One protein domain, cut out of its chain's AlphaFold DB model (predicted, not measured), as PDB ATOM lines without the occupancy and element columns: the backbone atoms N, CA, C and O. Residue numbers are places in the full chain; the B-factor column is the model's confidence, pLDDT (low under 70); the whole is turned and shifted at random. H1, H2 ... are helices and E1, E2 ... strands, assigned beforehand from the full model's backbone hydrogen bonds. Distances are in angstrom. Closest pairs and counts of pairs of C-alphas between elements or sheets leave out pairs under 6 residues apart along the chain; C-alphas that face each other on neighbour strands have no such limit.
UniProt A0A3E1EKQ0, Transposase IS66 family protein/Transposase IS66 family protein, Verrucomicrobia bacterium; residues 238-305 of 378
ATOM      1  N   ASN A 238     144.403 181.330 100.177       66.50
ATOM      2  CA  ASN A 238     145.360 180.448 100.836       66.50
ATOM      3  C   ASN A 238     144.616 179.600 101.867       66.50
ATOM      4  O   ASN A 238     143.761 180.106 102.593       66.50
ATOM      5  N   THR A 239     144.913 178.309 101.942       69.50
ATOM      6  CA  THR A 239     144.251 177.417 102.895       69.50
ATOM      7  C   THR A 239     145.246 176.438 103.479       69.50
ATOM      8  O   THR A 239     146.125 175.957 102.769       69.50
ATOM      9  N   ASP A 240     145.096 176.187 104.771       74.88
ATOM     10  CA  ASP A 240     145.853 175.194 105.519       74.88
ATOM     11  C   ASP A 240     144.947 174.626 106.615       74.88
ATOM     12  O   ASP A 240     143.926 175.238 106.974       74.88
ATOM     13  N   ASP A 241     145.294 173.459 107.136       73.94
ATOM     14  CA  ASP A 241     144.534 172.803 108.187       73.94
ATOM     15  C   ASP A 241     145.417 172.191 109.268       73.94
ATOM     16  O   ASP A 241     146.558 171.792 109.060       73.94
ATOM     17  N   THR A 242     144.864 172.143 110.474       70.00
ATOM     18  CA  THR A 242     145.503 171.511 111.623       70.00
ATOM     19  C   THR A 242     144.526 170.575 112.312       70.00
ATOM     20  O   THR A 242     143.311 170.800 112.326       70.00
ATOM     21  N   GLY A 243     145.066 169.524 112.929       70.50
ATOM     22  CA  GLY A 243     144.282 168.591 113.730       70.50
ATOM     23  C   GLY A 243     143.493 169.309 114.830       70.50
ATOM     24  O   GLY A 243     143.993 170.220 115.492       70.50
ATOM     25  N   TRP A 244     142.252 168.874 115.028       77.69
ATOM     26  CA  TRP A 244     141.319 169.345 116.049       77.69
ATOM     27  C   TRP A 244     140.616 168.153 116.712       77.69
ATOM     28  O   TRP A 244     140.671 167.026 116.213       77.69
ATOM     29  N   ARG A 245     139.932 168.368 117.843       68.12
ATOM     30  CA  ARG A 245     139.108 167.330 118.485       68.12
ATOM     31  C   ARG A 245     137.743 167.866 118.893       68.12
ATOM     32  O   ARG A 245     137.642 168.950 119.457       68.12
ATOM     33  N   ILE A 246     136.697 167.079 118.650       72.56
ATOM     34  CA  ILE A 246     135.330 167.349 119.120       72.56
ATOM     35  C   ILE A 246     134.887 166.157 119.963       72.56
ATOM     36  O   ILE A 246     134.728 165.060 119.429       72.56
ATOM     37  N   GLY A 247     134.710 166.354 121.273       71.50
ATOM     38  CA  GLY A 247     134.312 165.274 122.187       71.50
ATOM     39  C   GLY A 247     135.281 164.087 122.176       71.50
ATOM     40  O   GLY A 247     134.858 162.942 122.246       71.50
ATOM     41  N   GLY A 248     136.578 164.344 121.985       65.62
ATOM     42  CA  GLY A 248     137.590 163.295 121.884       65.62
ATOM     43  C   GLY A 248     137.688 162.611 120.516       65.62
ATOM     44  O   GLY A 248     138.665 161.905 120.307       65.62
ATOM     45  N   ALA A 249     136.785 162.848 119.563       61.81
ATOM     46  CA  ALA A 249     136.926 162.362 118.188       61.81
ATOM     47  C   ALA A 249     137.778 163.319 117.336       61.81
ATOM     48  O   ALA A 249     137.743 164.535 117.550       61.81
ATOM     49  N   GLY A 250     138.518 162.779 116.361       61.59
ATOM     50  CA  GLY A 250     139.318 163.566 115.420       61.59
ATOM     51  C   GLY A 250     138.468 164.511 114.561       61.59
ATOM     52  O   GLY A 250     137.353 164.181 114.154       61.59
ATOM     53  N   ALA A 251     138.995 165.706 114.320       73.50
ATOM     54  CA  ALA A 251     138.453 166.735 113.442       73.50
ATOM     55  C   ALA A 251     139.610 167.584 112.885       73.50
ATOM     56  O   ALA A 251     140.770 167.369 113.234       73.50
ATOM     57  N   PHE A 252     139.294 168.573 112.054       75.19
ATOM     58  CA  PHE A 252     140.263 169.496 111.467       75.19
ATOM     59  C   PHE A 252     139.765 170.923 111.606       75.19
ATOM     60  O   PHE A 252     138.613 171.207 111.271       75.19
ATOM     61  N   LEU A 253     140.631 171.812 112.075       77.38
ATOM     62  CA  LEU A 253     140.433 173.251 111.997       77.38
ATOM     63  C   LEU A 253     141.085 173.735 110.704       77.38
ATOM     64  O   LEU A 253     142.302 173.672 110.559       77.38
ATOM     65  N   MET A 254     140.266 174.216 109.779       79.44
ATOM     66  CA  MET A 254     140.705 174.698 108.473       79.44
ATOM     67  C   MET A 254     140.690 176.218 108.444       79.44
ATOM     68  O   MET A 254     139.661 176.816 108.767       79.44
ATOM     69  N   GLY A 255     141.786 176.829 108.011       74.81
ATOM     70  CA  GLY A 255     141.864 178.257 107.732       74.81
ATOM     71  C   GLY A 255     141.716 178.547 106.238       74.81
ATOM     72  O   GLY A 255     142.275 177.839 105.397       74.81
ATOM     73  N   PHE A 256     140.960 179.589 105.905       76.62
ATOM     74  CA  PHE A 256     140.865 180.170 104.567       76.62
ATOM     75  C   PHE A 256     141.249 181.645 104.662       76.62
ATOM     76  O   PHE A 256     140.576 182.411 105.353       76.62
ATOM     77  N   PHE A 257     142.318 182.030 103.976       70.38
ATOM     78  CA  PHE A 257     142.965 183.325 104.124       70.38
ATOM     79  C   PHE A 257     143.102 184.035 102.784       70.38
ATOM     80  O   PHE A 257     143.460 183.436 101.769       70.38
ATOM     81  N   THR A 258     142.869 185.336 102.803       70.94
ATOM     82  CA  THR A 258     143.176 186.271 101.716       70.94
ATOM     83  C   THR A 258     143.937 187.453 102.326       70.94
ATOM     84  O   THR A 258     144.088 187.498 103.548       70.94
ATOM     85  N   PRO A 259     144.413 188.436 101.541       74.50
ATOM     86  CA  PRO A 259     145.045 189.625 102.114       74.50
ATOM     87  C   PRO A 259     144.162 190.393 103.113       74.50
ATOM     88  O   PRO A 259     144.697 191.121 103.940       74.50
ATOM     89  N   LEU A 260     142.832 190.236 103.040       78.75
ATOM     90  CA  LEU A 260     141.868 190.993 103.851       78.75
ATOM     91  C   LEU A 260     140.910 190.120 104.676       78.75
ATOM     92  O   LEU A 260     140.217 190.646 105.541       78.75
ATOM     93  N   LEU A 261     140.828 188.810 104.420       67.56
ATOM     94  CA  LEU A 261     139.840 187.921 105.042       67.56
ATOM     95  C   LEU A 261     140.509 186.719 105.711       67.56
ATOM     96  O   LEU A 261     141.433 186.123 105.159       67.56
ATOM     97  N   ALA A 262     139.963 186.310 106.857       77.06
ATOM     98  CA  ALA A 262     140.294 185.059 107.527       77.06
ATOM     99  C   ALA A 262     139.006 184.352 107.969       77.06
ATOM    100  O   ALA A 262     138.215 184.902 108.734       77.06
ATOM    101  N   VAL A 263     138.791 183.126 107.490       79.75
ATOM    102  CA  VAL A 263     137.644 182.291 107.868       79.75
ATOM    103  C   VAL A 263     138.142 180.947 108.367       79.75
ATOM    104  O   VAL A 263     138.848 180.234 107.657       79.75
ATOM    105  N   PHE A 264     137.717 180.579 109.572       83.31
ATOM    106  CA  PHE A 264     138.041 179.300 110.192       83.31
ATOM    107  C   PHE A 264     136.835 178.361 110.166       83.31
ATOM    108  O   PHE A 264     135.712 178.781 110.445       83.31
ATOM    109  N   GLN A 265     137.050 177.086 109.843       80.56
ATOM    110  CA  GLN A 265     136.001 176.065 109.847       80.56
ATOM    111  C   GLN A 265     136.485 174.780 110.498       80.56
ATOM    112  O   GLN A 265     137.462 174.191 110.048       80.56
ATOM    113  N   ILE A 266     135.750 174.301 111.500       79.88
ATOM    114  CA  ILE A 266     135.988 172.976 112.071       79.88
ATOM    115  C   ILE A 266     135.158 171.955 111.294       79.88
ATOM    116  O   ILE A 266     133.941 172.099 111.163       79.88
ATOM    117  N   ARG A 267     135.808 170.917 110.766       74.62
ATOM    118  CA  ARG A 267     135.168 169.854 109.982       74.62
ATOM    119  C   ARG A 267     135.613 168.486 110.479       74.62
ATOM    120  O   ARG A 267     136.762 168.302 110.857       74.62
ATOM    121  N   ARG A 268     134.709 167.504 110.449       75.12
ATOM    122  CA  ARG A 268     135.041 166.103 110.771       75.12
ATOM    123  C   ARG A 268     135.757 165.381 109.628       75.12
ATOM    124  O   ARG A 268     136.393 164.366 109.861       75.12
ATOM    125  N   GLN A 269     135.642 165.897 108.406       66.81
ATOM    126  CA  GLN A 269     136.202 165.294 107.199       66.81
ATOM    127  C   GLN A 269     136.751 166.375 106.257       66.81
ATOM    128  O   GLN A 269     136.181 167.468 106.148       66.81
ATOM    129  N   LEU A 270     137.819 166.042 105.530       62.41
ATOM    130  CA  LEU A 270     138.530 166.920 104.590       62.41
ATOM    131  C   LEU A 270     137.876 166.962 103.187       62.41
ATOM    132  O   LEU A 270     138.545 166.906 102.163       62.41
ATOM    133  N   ILE A 271     136.542 167.022 103.106       61.28
ATOM    134  CA  ILE A 271     135.812 166.770 101.842       61.28
ATOM    135  C   ILE A 271     135.903 167.953 100.862       61.28
ATOM    136  O   ILE A 271     135.861 167.779  99.650       61.28
ATOM    137  N   LYS A 272     136.014 169.197 101.353       62.09
ATOM    138  CA  LYS A 272     135.919 170.391 100.485       62.09
ATOM    139  C   LYS A 272     137.131 170.543  99.570       62.09
ATOM    140  O   LYS A 272     136.970 170.955  98.424       62.09
ATOM    141  N   GLN A 273     138.325 170.262 100.081       66.19
ATOM    142  CA  GLN A 273     139.585 170.365  99.347       66.19
ATOM    143  C   GLN A 273     139.704 169.260  98.298       66.19
ATOM    144  O   GLN A 273     140.272 169.496  97.236       66.19
ATOM    145  N   LEU A 274     139.116 168.099  98.590       68.75
ATOM    146  CA  LEU A 274     139.156 166.896  97.763       68.75
ATOM    147  C   LEU A 274     137.948 166.766  96.828       68.75
ATOM    148  O   LEU A 274     137.823 165.772  96.123       68.75
ATOM    149  N   ARG A 275     137.054 167.764  96.808       71.56
ATOM    150  CA  ARG A 275     135.888 167.756  95.925       71.56
ATOM    151  C   ARG A 275     136.325 167.836  94.466       71.56
ATOM    152  O   ARG A 275     137.186 168.653  94.119       71.56
ATOM    153  N   ASP A 276     135.652 167.078  93.615       72.88
ATOM    154  CA  ASP A 276     135.845 167.203  92.180       72.88
ATOM    155  C   ASP A 276     135.364 168.582  91.690       72.88
ATOM    156  O   ASP A 276     134.337 169.112  92.137       72.88
ATOM    157  N   ARG A 277     136.166 169.228  90.839       80.50
ATOM    158  CA  ARG A 277     135.887 170.553  90.261       80.50
ATOM    159  C   ARG A 277     136.809 170.840  89.080       80.50
ATOM    160  O   ARG A 277     137.944 170.373  89.024       80.50
ATOM    161  N   ARG A 278     136.336 171.712  88.187       84.06
ATOM    162  CA  ARG A 278     137.127 172.252  87.078       84.06
ATOM    163  C   ARG A 278     137.737 173.603  87.461       84.06
ATOM    164  O   ARG A 278     137.017 174.538  87.808       84.06
ATOM    165  N   LEU A 279     139.058 173.692  87.422       84.88
ATOM    166  CA  LEU A 279     139.856 174.888  87.667       84.88
ATOM    167  C   LEU A 279     140.246 175.529  86.328       84.88
ATOM    168  O   LEU A 279     140.362 174.846  85.311       84.88
ATOM    169  N   LYS A 280     140.402 176.859  86.324       84.19
ATOM    170  CA  LYS A 280     140.760 177.626  85.115       84.19
ATOM    171  C   LYS A 280     142.203 177.372  84.675       84.19
ATOM    172  O   LYS A 280     142.481 177.355  83.485       84.19
ATOM    173  N   ASP A 281     143.091 177.193  85.644       90.44
ATOM    174  CA  ASP A 281     144.511 176.940  85.433       90.44
ATOM    175  C   ASP A 281     144.774 175.436  85.244       90.44
ATOM    176  O   ASP A 281     144.272 174.602  86.009       90.44
ATOM    177  N   THR A 282     145.548 175.089  84.216       89.81
ATOM    178  CA  THR A 282     145.822 173.700  83.826       89.81
ATOM    179  C   THR A 282     146.725 172.965  84.811       89.81
ATOM    180  O   THR A 282     146.520 171.768  85.039       89.81
ATOM    181  N   ASP A 283     147.680 173.654  85.432       86.31
ATOM    182  CA  ASP A 283     148.586 173.053  86.413       86.31
ATOM    183  C   ASP A 283     147.849 172.794  87.723       86.31
ATOM    184  O   ASP A 283     147.948 171.700  88.294       86.31
ATOM    185  N   HIS A 284     147.003 173.733  88.151       85.25
ATOM    186  CA  HIS A 284     146.108 173.514  89.283       85.25
ATOM    187  C   HIS A 284     145.121 172.367  89.017       85.25
ATOM    188  O   HIS A 284     144.865 171.561  89.917       85.25
ATOM    189  N   GLN A 285     144.593 172.244  87.792       87.88
ATOM    190  CA  GLN A 285     143.723 171.122  87.422       87.88
ATOM    191  C   GLN A 285     144.467 169.784  87.484       87.88
ATOM    192  O   GLN A 285     143.926 168.799  87.995       87.88
ATOM    193  N   ARG A 286     145.710 169.737  86.995       86.88
ATOM    194  CA  ARG A 286     146.558 168.543  87.064       86.88
ATOM    195  C   ARG A 286     146.868 168.160  88.511       86.88
ATOM    196  O   ARG A 286     146.796 166.977  88.843       86.88
ATOM    197  N   LEU A 287     147.175 169.136  89.368       85.69
ATOM    198  CA  LEU A 287     147.408 168.911  90.795       85.69
ATOM    199  C   LEU A 287     146.154 168.355  91.482       85.69
ATOM    200  O   LEU A 287     146.240 167.331  92.158       85.69
ATOM    201  N   LEU A 288     144.992 168.976  91.259       85.12
ATOM    202  CA  LEU A 288     143.718 168.507  91.806       85.12
ATOM    203  C   LEU A 288     143.401 167.079  91.344       85.12
ATOM    204  O   LEU A 288     143.068 166.239  92.174       85.12
ATOM    205  N   GLY A 289     143.571 166.777  90.054       86.69
ATOM    206  CA  GLY A 289     143.372 165.424  89.524       86.69
ATOM    207  C   GLY A 289     144.369 164.403  90.086       86.69
ATOM    208  O   GLY A 289     144.022 163.241  90.295       86.69
ATOM    209  N   GLY A 290     145.604 164.827  90.369       87.75
ATOM    210  CA  GLY A 290     146.612 164.005  91.036       87.75
ATOM    211  C   GLY A 290     146.231 163.672  92.479       87.75
ATOM    212  O   GLY A 290     146.250 162.499  92.855       87.75
ATOM    213  N   ILE A 291     145.852 164.685  93.265       85.31
ATOM    214  CA  ILE A 291     145.411 164.524  94.658       85.31
ATOM    215  C   ILE A 291     144.125 163.693  94.716       85.31
ATOM    216  O   ILE A 291     144.073 162.732  95.480       85.31
ATOM    217  N   GLY A 292     143.134 164.000  93.872       83.50
ATOM    218  CA  GLY A 292     141.877 163.254  93.767       83.50
ATOM    219  C   GLY A 292     142.118 161.771  93.498       83.50
ATOM    220  O   GLY A 292     141.685 160.928  94.271       83.50
ATOM    221  N   ARG A 293     142.973 161.438  92.522       86.00
ATOM    222  CA  ARG A 293     143.340 160.042  92.235       86.00
ATOM    223  C   ARG A 293     143.980 159.319  93.425       86.00
ATOM    224  O   ARG A 293     143.811 158.110  93.566       86.00
ATOM    225  N   GLN A 294     144.779 160.002  94.249       84.31
ATOM    226  CA  GLN A 294     145.329 159.387  95.464       84.31
ATOM    227  C   GLN A 294     144.273 159.281  96.571       84.31
ATOM    228  O   GLN A 294     144.313 158.325  97.345       84.31
ATOM    229  N   HIS A 295     143.334 160.225  96.644       83.50
ATOM    230  CA  HIS A 295     142.212 160.179  97.576       83.50
ATOM    231  C   HIS A 295     141.269 159.015  97.264       83.50
ATOM    232  O   HIS A 295     140.989 158.238  98.170       83.50
ATOM    233  N   ASP A 296     140.905 158.818  95.994       81.69
ATOM    234  CA  ASP A 296     140.085 157.688  95.525       81.69
ATOM    235  C   ASP A 296     140.736 156.329  95.830       81.69
ATOM    236  O   ASP A 296     140.072 155.303  95.931       81.69
ATOM    237  N   ARG A 297     142.064 156.316  95.996       83.38
ATOM    238  CA  ARG A 297     142.857 155.146  96.402       83.38
ATOM    239  C   ARG A 297     143.035 155.020  97.920       83.38
ATOM    240  O   ARG A 297     143.852 154.210  98.348       83.38
ATOM    241  N   GLY A 298     142.369 155.852  98.720       77.56
ATOM    242  CA  GLY A 298     142.453 155.860 100.185       77.56
ATOM    243  C   GLY A 298     143.759 156.421 100.765       77.56
ATOM    244  O   GLY A 298     143.987 156.351 101.964       77.56
ATOM    245  N   ARG A 299     144.652 156.997  99.950       80.00
ATOM    246  CA  ARG A 299     146.023 157.337 100.393       80.00
ATOM    247  C   ARG A 299     146.150 158.700 101.058       80.00
ATOM    248  O   ARG A 299     147.043 158.899 101.869       80.00
ATOM    249  N   VAL A 300     145.288 159.649 100.695       78.00
ATOM    250  CA  VAL A 300     145.394 161.045 101.163       78.00
ATOM    251  C   VAL A 300     144.982 161.190 102.628       78.00
ATOM    252  O   VAL A 300     145.571 161.983 103.351       78.00
ATOM    253  N   LEU A 301     143.996 160.408 103.073       75.12
ATOM    254  CA  LEU A 301     143.437 160.477 104.426       75.12
ATOM    255  C   LEU A 301     143.645 159.179 105.214       75.12
ATOM    256  O   LEU A 301     142.904 158.913 106.152       75.12
ATOM    257  N   LEU A 302     144.650 158.378 104.845       75.12
ATOM    258  CA  LEU A 302     144.891 157.049 105.416       75.12
ATOM    259  C   LEU A 302     145.008 157.075 106.951       75.12
ATOM    260  O   LEU A 302     144.560 156.160 107.626       75.12
ATOM    261  N   PHE A 303     145.527 158.169 107.512       70.81
ATOM    262  CA  PHE A 303     145.634 158.392 108.957       70.81
ATOM    263  C   PHE A 303     144.283 158.457 109.701       70.81
ATOM    264  O   PHE A 303     144.252 158.372 110.926       70.81
ATOM    265  N   LEU A 304     143.162 158.641 108.990       63.78
ATOM    266  CA  LEU A 304     141.820 158.552 109.578       63.78
ATOM    267  C   LEU A 304     141.400 157.100 109.837       63.78
ATOM    268  O   LEU A 304     140.599 156.860 110.736       63.78
ATOM    269  N   GLU A 305     141.939 156.158 109.065       66.81
ATOM    270  CA  GLU A 305     141.672 154.718 109.168       66.81
ATOM    271  C   GLU A 305     142.778 153.990 109.948       66.81
ATOM    272  O   GLU A 305     142.513 152.993 110.616       66.81
TER     273      GLU A 305
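What this domain is: This is residues 238 to 305 of the 378 residues of the protein "Transposase IS66 family protein/Transposase IS66 family protein" of Verrucomicrobia bacterium (UniProt A0A3E1EKQ0). A strongly twisted sheet of three strands, two hairpins in sequence, is followed by a long link, residues 268 to 281, leading away to a lone helix, H1. The 68 printed residues run E1 E2 E3 H1, a mixed class; the antiparallel sheet, order E1 E2 E3, is a meander, each strand the antiparallel neighbour of the one before. The whole is only just loose, close to compact, with radius of gyration 13.6 A, and flat, spanning 40 by 36 by 13 A.

How they stand to each other: Look first at the hairpin of E1, residues 238 to 246, and E2, residues 249 to 257: N 244 and O 251 are 2.8 A apart, within hydrogen-bond range. E1 bends by 58 degrees at residue 243. E2 makes another hairpin with E3, residues 262 to 267, where N 254 and O 265 are 2.8 A apart. H1, residues 282 to 295, is not on the sheet; every O i to N i+4 pair in it is within hydrogen-bond range.

Where its parts are: Find C-alpha 238 at (145.360, 180.448, 100.836), where E1 begins its 24.6 A; E2 spans 26.0 A, E3 16.2 A. H1 runs 19.6 A to C-alpha 295 at (142.212, 160.179, 97.576).

The domain as a whole: The printed part has no cut; pLDDT is under 70 at 15 residues, among them 269 to 274.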